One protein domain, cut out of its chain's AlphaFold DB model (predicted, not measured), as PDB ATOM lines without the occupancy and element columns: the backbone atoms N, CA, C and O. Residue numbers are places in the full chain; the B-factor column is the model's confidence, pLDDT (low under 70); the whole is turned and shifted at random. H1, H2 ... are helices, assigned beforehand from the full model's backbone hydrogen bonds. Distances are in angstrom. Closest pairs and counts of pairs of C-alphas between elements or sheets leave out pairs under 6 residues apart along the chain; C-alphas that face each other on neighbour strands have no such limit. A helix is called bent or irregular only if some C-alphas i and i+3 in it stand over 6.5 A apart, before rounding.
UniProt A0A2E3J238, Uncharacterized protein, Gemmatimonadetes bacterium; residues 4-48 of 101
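AT A GLANCE: This is residues 4 to 48 of the 101 residues of an uncharacterized protein of Gemmatimonadetes bacterium (UniProt A0A2E3J238). This is a loose, drawn-out piece of three short helices: H1 sits alone at one end, a long unnamed stretch, residues 12 to 27, runs along the length to H2 at the other end, and from H2 the chain folds back to H3, which lies between H1 and H2 along the long axis. No helix touches another, and H2 and H3 make the nearer pair. The printed part has 45 residues with three named helices, in the order H1, H2, H3, and no named strand; the class is all helix, with 23 of the 45 residues in the helices. The whole is loose, with a radius of gyration of the C-alphas of 13.3 A, and its outline is a rod of 38 by 16 by 13 A.

IN THESE COORDINATES: H1 is residues 4 to 11, beginning at C-alpha 4 (144.261, 103.106, 176.664), and it measures 10.8 A from first to last C-alpha. Residues 12 to 27 follow with no named element; C-alpha 23, at (158.699, 100.693, 179.870), belongs to this stretch. H2 is residues 28 to 34, 10.1 A long, with C-alpha 28 at (165.843, 109.457, 186.895). H3 is residues 40 to 47, 10.9 A long, and ends at C-alpha 47 (159.173, 107.830, 171.910). None of the three helices is bent or irregular.

HOW THE PARTS SIT: H1 is apart from H2 and apart from H3, with no C-alpha of either within 8 A of it. H2 and H3 are close but not clearly touching, with 1 pair of C-alphas within 8 A, those of Leu 31 and Ala 43, at 7.8 A. Their centres are 12.7 A apart. Their lines stand at a steep tilt of 37 degrees, only just past shallow, and they run the same way. In H1, H2 and H3 every backbone O i to N i+4 pair is within hydrogen-bond range.

THE WHOLE: The two C-alphas farthest apart are those of Glu 12 and His 33, at 38.8 A, while the first and last printed C-alphas, of Arg 4 and Gly 48, are 13.1 A apart. The link from H1 to H2 is long, with 16 residues, and their C-alphas lie 5 to 20 A from the mean of all C-alphas. The link from H2 to H3 is tight, with 5 residues. The printed part has no cut and runs from residue 4 to residue 48. The mean pLDDT of the printed part is 93.3, and no printed residue is under 70 in this predicted model.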
ATOM      1  N   ARG A   4     145.315 103.881 176.006       91.31
ATOM      2  CA  ARG A   4     144.261 103.106 176.664       91.31
ATOM      3  C   ARG A   4     143.459 102.271 175.670       91.31
ATOM      4  O   ARG A   4     143.249 101.094 175.921       91.31
ATOM      5  N   GLU A   5     143.023 102.862 174.560       93.88
ATOM      6  CA  GLU A   5     142.272 102.140 173.521       93.88
ATOM      7  C   GLU A   5     143.069 100.955 172.977       93.88
ATOM      8  O   GLU A   5     142.543  99.849 172.920       93.88
ATOM      9  N   ARG A   6     144.358 101.152 172.665       94.12
ATOM     10  CA  ARG A   6     145.227 100.056 172.213       94.12
ATOM     11  C   ARG A   6     145.309  98.923 173.228       94.12
ATOM     12  O   ARG A   6     145.262  97.762 172.836       94.12
ATOM     13  N   MET A   7     145.442  99.261 174.512       92.19
ATOM     14  CA  MET A   7     145.494  98.273 175.589       92.19
ATOM     15  C   MET A   7     144.203  97.454 175.638       92.19
ATOM     16  O   MET A   7     144.263  96.232 175.693       92.19
ATOM     17  N   MET A   8     143.044  98.118 175.575       94.69
ATOM     18  CA  MET A   8     141.748  97.436 175.595       94.69
ATOM     19  C   MET A   8     141.578  96.509 174.387       94.69
ATOM     20  O   MET A   8     141.247  95.345 174.575       94.69
ATOM     21  N   LEU A   9     141.914  96.973 173.179       95.56
ATOM     22  CA  LEU A   9     141.841  96.144 171.972       95.56
ATOM     23  C   LEU A   9     142.740  94.909 172.050       95.56
ATOM     24  O   LEU A   9     142.325  93.817 171.679       95.56
ATOM     25  N   ALA A  10     143.964  95.056 172.559       92.62
ATOM     26  CA  ALA A  10     144.853  93.910 172.708       92.62
ATOM     27  C   ALA A  10     144.346  92.893 173.737       92.62
ATOM     28  O   ALA A  10     144.522  91.695 173.532       92.62
ATOM     29  N   LEU A  11     143.691  93.346 174.813       94.31
ATOM     30  CA  LEU A  11     143.037  92.454 175.778       94.31
ATOM     31  C   LEU A  11     141.840  91.717 175.158       94.31
ATOM     32  O   LEU A  11     141.573  90.573 175.517       94.31
ATOM     33  N   GLU A  12     141.157  92.345 174.203       97.06
ATOM     34  CA  GLU A  12     140.048  91.762 173.439       97.06
ATOM     35  C   GLU A  12     140.520  90.898 172.250       97.06
ATOM     36  O   GLU A  12     139.700  90.351 171.517       97.06
ATOM     37  N   ASN A  13     141.836  90.699 172.087       94.94
ATOM     38  CA  ASN A  13     142.467  90.026 170.940       94.94
ATOM     39  C   ASN A  13     142.154  90.674 169.579       94.94
ATOM     40  O   ASN A  13     142.248  90.028 168.533       94.94
ATOM     41  N   GLU A  14     141.810  91.959 169.579       95.94
ATOM     42  CA  GLU A  14     141.655  92.748 168.366       95.94
ATOM     43  C   GLU A  14     143.006  93.292 167.875       95.94
ATOM     44  O   GLU A  14     144.055  93.097 168.495       95.94
ATOM     45  N   ARG A  15     143.001  93.965 166.718       95.00
ATOM     46  CA  ARG A  15     144.209  94.516 166.091       95.00
ATOM     47  C   ARG A  15     144.395  95.996 166.455       95.00
ATOM     48  O   ARG A  15     143.674  96.836 165.914       95.00
ATOM     49  N   PRO A  16     145.408  96.353 167.264       94.06
ATOM     50  CA  PRO A  16     145.735  97.749 167.529       94.06
ATOM     51  C   PRO A  16     146.401  98.413 166.310       94.06
ATOM     52  O   PRO A  16     146.917  97.739 165.413       94.06
ATOM     53  N   ASP A  17     146.439  99.748 166.279       94.31
ATOM     54  CA  ASP A  17     147.079 100.529 165.204       94.31
ATOM     55  C   ASP A  17     148.614 100.381 165.167       94.31
ATOM     56  O   ASP A  17     149.226 100.558 164.113       94.31
ATOM     57  N   LYS A  18     149.240 100.000 166.287       91.81
ATOM     58  CA  LYS A  18     150.657  99.610 166.387       91.81
ATOM     59  C   LYS A  18     150.892  98.656 167.557       91.81
ATOM     60  O   LYS A  18     150.057  98.561 168.455       91.81
ATOM     61  N   LEU A  19     152.052  97.993 167.579       89.44
ATOM     62  CA  LEU A  19     152.443  97.140 168.701       89.44
ATOM     63  C   LEU A  19     152.493  97.956 170.003       89.44
ATOM     64  O   LEU A  19     153.057  99.052 170.036       89.44
ATOM     65  N   LEU A  20     151.897  97.410 171.063       90.06
ATOM     66  CA  LEU A  20     151.971  97.982 172.403       90.06
ATOM     67  C   LEU A  20     153.407  97.924 172.911       90.06
ATOM     68  O   LEU A  20     154.057  96.882 172.845       90.06
ATOM     69  N   CYS A  21     153.894  99.044 173.432       90.56
ATOM     70  CA  CYS A  21     155.237  99.118 173.987       90.56
ATOM     71  C   CYS A  21     155.219  99.945 175.264       90.56
ATOM     72  O   CYS A  21     154.843 101.116 175.254       90.56
ATOM     73  N   GLN A  22     155.630  99.317 176.362       91.25
ATOM     74  CA  GLN A  22     155.663  99.902 177.695       91.25
ATOM     75  C   GLN A  22     157.062  99.745 178.283       91.25
ATOM     76  O   GLN A  22     157.741  98.744 178.053       91.25
ATOM     77  N   VAL A  23     157.471 100.731 179.074       90.94
ATOM     78  CA  VAL A  23     158.699 100.693 179.870       90.94
ATOM     79  C   VAL A  23     158.293 100.627 181.339       90.94
ATOM     80  O   VAL A  23     157.422 101.374 181.774       90.94
ATOM     81  N   HIS A  24     158.917  99.728 182.107       88.56
ATOM     82  CA  HIS A  24     158.582  99.493 183.521       88.56
ATOM     83  C   HIS A  24     158.868 100.702 184.437       88.56
ATOM     84  O   HIS A  24     158.414 100.773 185.573       88.56
ATOM     85  N   GLY A  25     159.622 101.675 183.945       89.12
ATOM     86  CA  GLY A  25     159.891 102.928 184.625       89.12
ATOM     87  C   GLY A  25     161.096 103.608 184.004       89.12
ATOM     88  O   GLY A  25     162.001 102.952 183.484       89.12
ATOM     89  N   TRP A  26     161.109 104.933 184.057       90.75
ATOM     90  CA  TRP A  26     162.246 105.707 183.587       90.75
ATOM     91  C   TRP A  26     163.211 105.965 184.737       90.75
ATOM     92  O   TRP A  26     162.843 106.508 185.781       90.75
ATOM     93  N   MET A  27     164.471 105.592 184.539       91.69
ATOM     94  CA  MET A  27     165.517 105.865 185.514       91.69
ATOM     95  C   MET A  27     165.781 107.374 185.554       91.69
ATOM     96  O   MET A  27     166.100 107.973 184.528       91.69
ATOM     97  N   LYS A  28     165.680 107.997 186.737       91.50
ATOM     98  CA  LYS A  28     165.843 109.457 186.895       91.50
ATOM     99  C   LYS A  28     167.171 109.968 186.330       91.50
ATOM    100  O   LYS A  28     167.207 111.014 185.695       91.50
ATOM    101  N   ASN A  29     168.247 109.203 186.519       94.56
ATOM    102  CA  ASN A  29     169.553 109.517 185.946       94.56
ATOM    103  C   ASN A  29     169.487 109.601 184.407       94.56
ATOM    104  O   ASN A  29     169.900 110.601 183.828       94.56
ATOM    105  N   TYR A  30     168.870 108.612 183.756       94.56
ATOM    106  CA  TYR A  30     168.736 108.589 182.300       94.56
ATOM    107  C   TYR A  30     167.938 109.787 181.768       94.56
ATOM    108  O   TYR A  30     168.363 110.440 180.817       94.56
ATOM    109  N   LEU A  31     166.818 110.114 182.420       94.38
ATOM    110  CA  LEU A  31     165.998 111.273 182.058       94.38
ATOM    111  C   LEU A  31     166.805 112.577 182.119       94.38
ATOM    112  O   LEU A  31     166.777 113.372 181.184       94.38
ATOM    113  N   ASN A  32     167.570 112.768 183.194       96.25
ATOM    114  CA  ASN A  32     168.338 113.990 183.422       96.25
ATOM    115  C   ASN A  32     169.520 114.150 182.459       96.25
ATOM    116  O   ASN A  32     169.786 115.260 182.013       96.25
ATOM    117  N   HIS A  33     170.238 113.066 182.151       96.81
ATOM    118  CA  HIS A  33     171.459 113.143 181.342       96.81
ATOM    119  C   HIS A  33     171.218 113.018 179.834       96.81
ATOM    120  O   HIS A  33     172.033 113.516 179.062       96.81
ATOM    121  N   TYR A  34     170.133 112.359 179.406       95.94
ATOM    122  CA  TYR A  34     169.909 112.034 177.990       95.94
ATOM    123  C   TYR A  34     168.581 112.538 177.424       95.94
ATOM    124  O   TYR A  34     168.393 112.499 176.207       95.94
ATOM    125  N   LEU A  35     167.655 112.996 178.268       95.88
ATOM    126  CA  LEU A  35     166.339 113.482 177.847       95.88
ATOM    127  C   LEU A  35     166.030 114.875 178.409       95.88
ATOM    128  O   LEU A  35     164.866 115.182 178.635       95.88
ATOM    129  N   ASP A  36     167.051 115.704 178.648       95.75
ATOM    130  CA  ASP A  36     166.917 117.087 179.143       95.75
ATOM    131  C   ASP A  36     166.044 117.228 180.405       95.75
ATOM    132  O   ASP A  36     165.344 118.222 180.595       95.75
ATOM    133  N   GLY A  37     166.048 116.216 181.276       95.06
ATOM    134  CA  GLY A  37     165.239 116.225 182.495       95.06
ATOM    135  C   GLY A  37     163.736 116.068 182.254       95.06
ATOM    136  O   GLY A  37     162.952 116.455 183.120       95.06
ATOM    137  N   MET A  38     163.326 115.503 181.112       95.75
ATOM    138  CA  MET A  38     161.926 115.176 180.834       95.75
ATOM    139  C   MET A  38     161.302 114.336 181.948       95.75
ATOM    140  O   MET A  38     161.918 113.409 182.482       95.75
ATOM    141  N   ASP A  39     160.033 114.609 182.242       92.44
ATOM    142  CA  ASP A  39     159.234 113.717 183.069       92.44
ATOM    143  C   ASP A  39     158.836 112.437 182.303       92.44
ATOM    144  O   ASP A  39     159.073 112.271 181.101       92.44
ATOM    145  N   TRP A  40     158.222 111.489 183.009       92.25
ATOM    146  CA  TRP A  40     157.860 110.194 182.429       92.25
ATOM    147  C   TRP A  40     156.797 110.317 181.330       92.25
ATOM    148  O   TRP A  40     156.789 109.514 180.395       92.25
ATOM    149  N   PHE A  41     155.898 111.302 181.417       91.88
ATOM    150  CA  PHE A  41     154.869 111.530 180.403       91.88
ATOM    151  C   PHE A  41     155.494 112.059 179.116       91.88
ATOM    152  O   PHE A  41     155.198 111.545 178.036       91.88
ATOM    153  N   GLN A  42     156.391 113.036 179.241       94.31
ATOM    154  CA  GLN A  42     157.144 113.628 178.143       94.31
ATOM    155  C   GLN A  42     158.045 112.594 177.466       94.31
ATOM    156  O   GLN A  42     158.039 112.499 176.240       94.31
ATOM    157  N   ALA A  43     158.754 111.768 178.241       94.19
ATOM    158  CA  ALA A  43     159.585 110.694 177.702       94.19
ATOM    159  C   ALA A  43     158.745 109.669 176.920       94.19
ATOM    160  O   ALA A  43     159.061 109.353 175.771       94.19
ATOM    161  N   ASN A  44     157.621 109.209 177.485       92.88
ATOM    162  CA  ASN A  44     156.712 108.295 176.790       92.88
ATOM    163  C   ASN A  44     156.143 108.916 175.504       92.88
ATOM    164  O   ASN A  44     156.107 108.251 174.470       92.88
ATOM    165  N   ALA A  45     155.773 110.200 175.529       91.75
ATOM    166  CA  ALA A  45     155.292 110.910 174.348       91.75
ATOM    167  C   ALA A  45     156.382 111.058 173.269       91.75
ATOM    168  O   ALA A  45     156.110 110.805 172.096       91.75
ATOM    169  N   LYS A  46     157.622 111.394 173.657       93.44
ATOM    170  CA  LYS A  46     158.770 111.559 172.747       93.44
ATOM    171  C   LYS A  46     159.041 110.296 171.929       93.44
ATOM    172  O   LYS A  46     159.331 110.391 170.741       93.44
ATOM    173  N   PHE A  47     158.935 109.125 172.556       92.06
ATOM    174  CA  PHE A  47     159.173 107.830 171.910       92.06
ATOM    175  C   PHE A  47     157.897 107.167 171.366       92.06
ATOM    176  O   PHE A  47     157.961 106.092 170.773       92.06
ATOM    177  N   GLY A  48     156.730 107.791 171.552       91.06
ATOM    178  CA  GLY A  48     155.444 107.231 171.145       91.06
ATOM    179  C   GLY A  48     155.076 105.944 171.891       91.06
ATOM    180  O   GLY A  48     154.389 105.096 171.319       91.06
TER     181      GLY A  48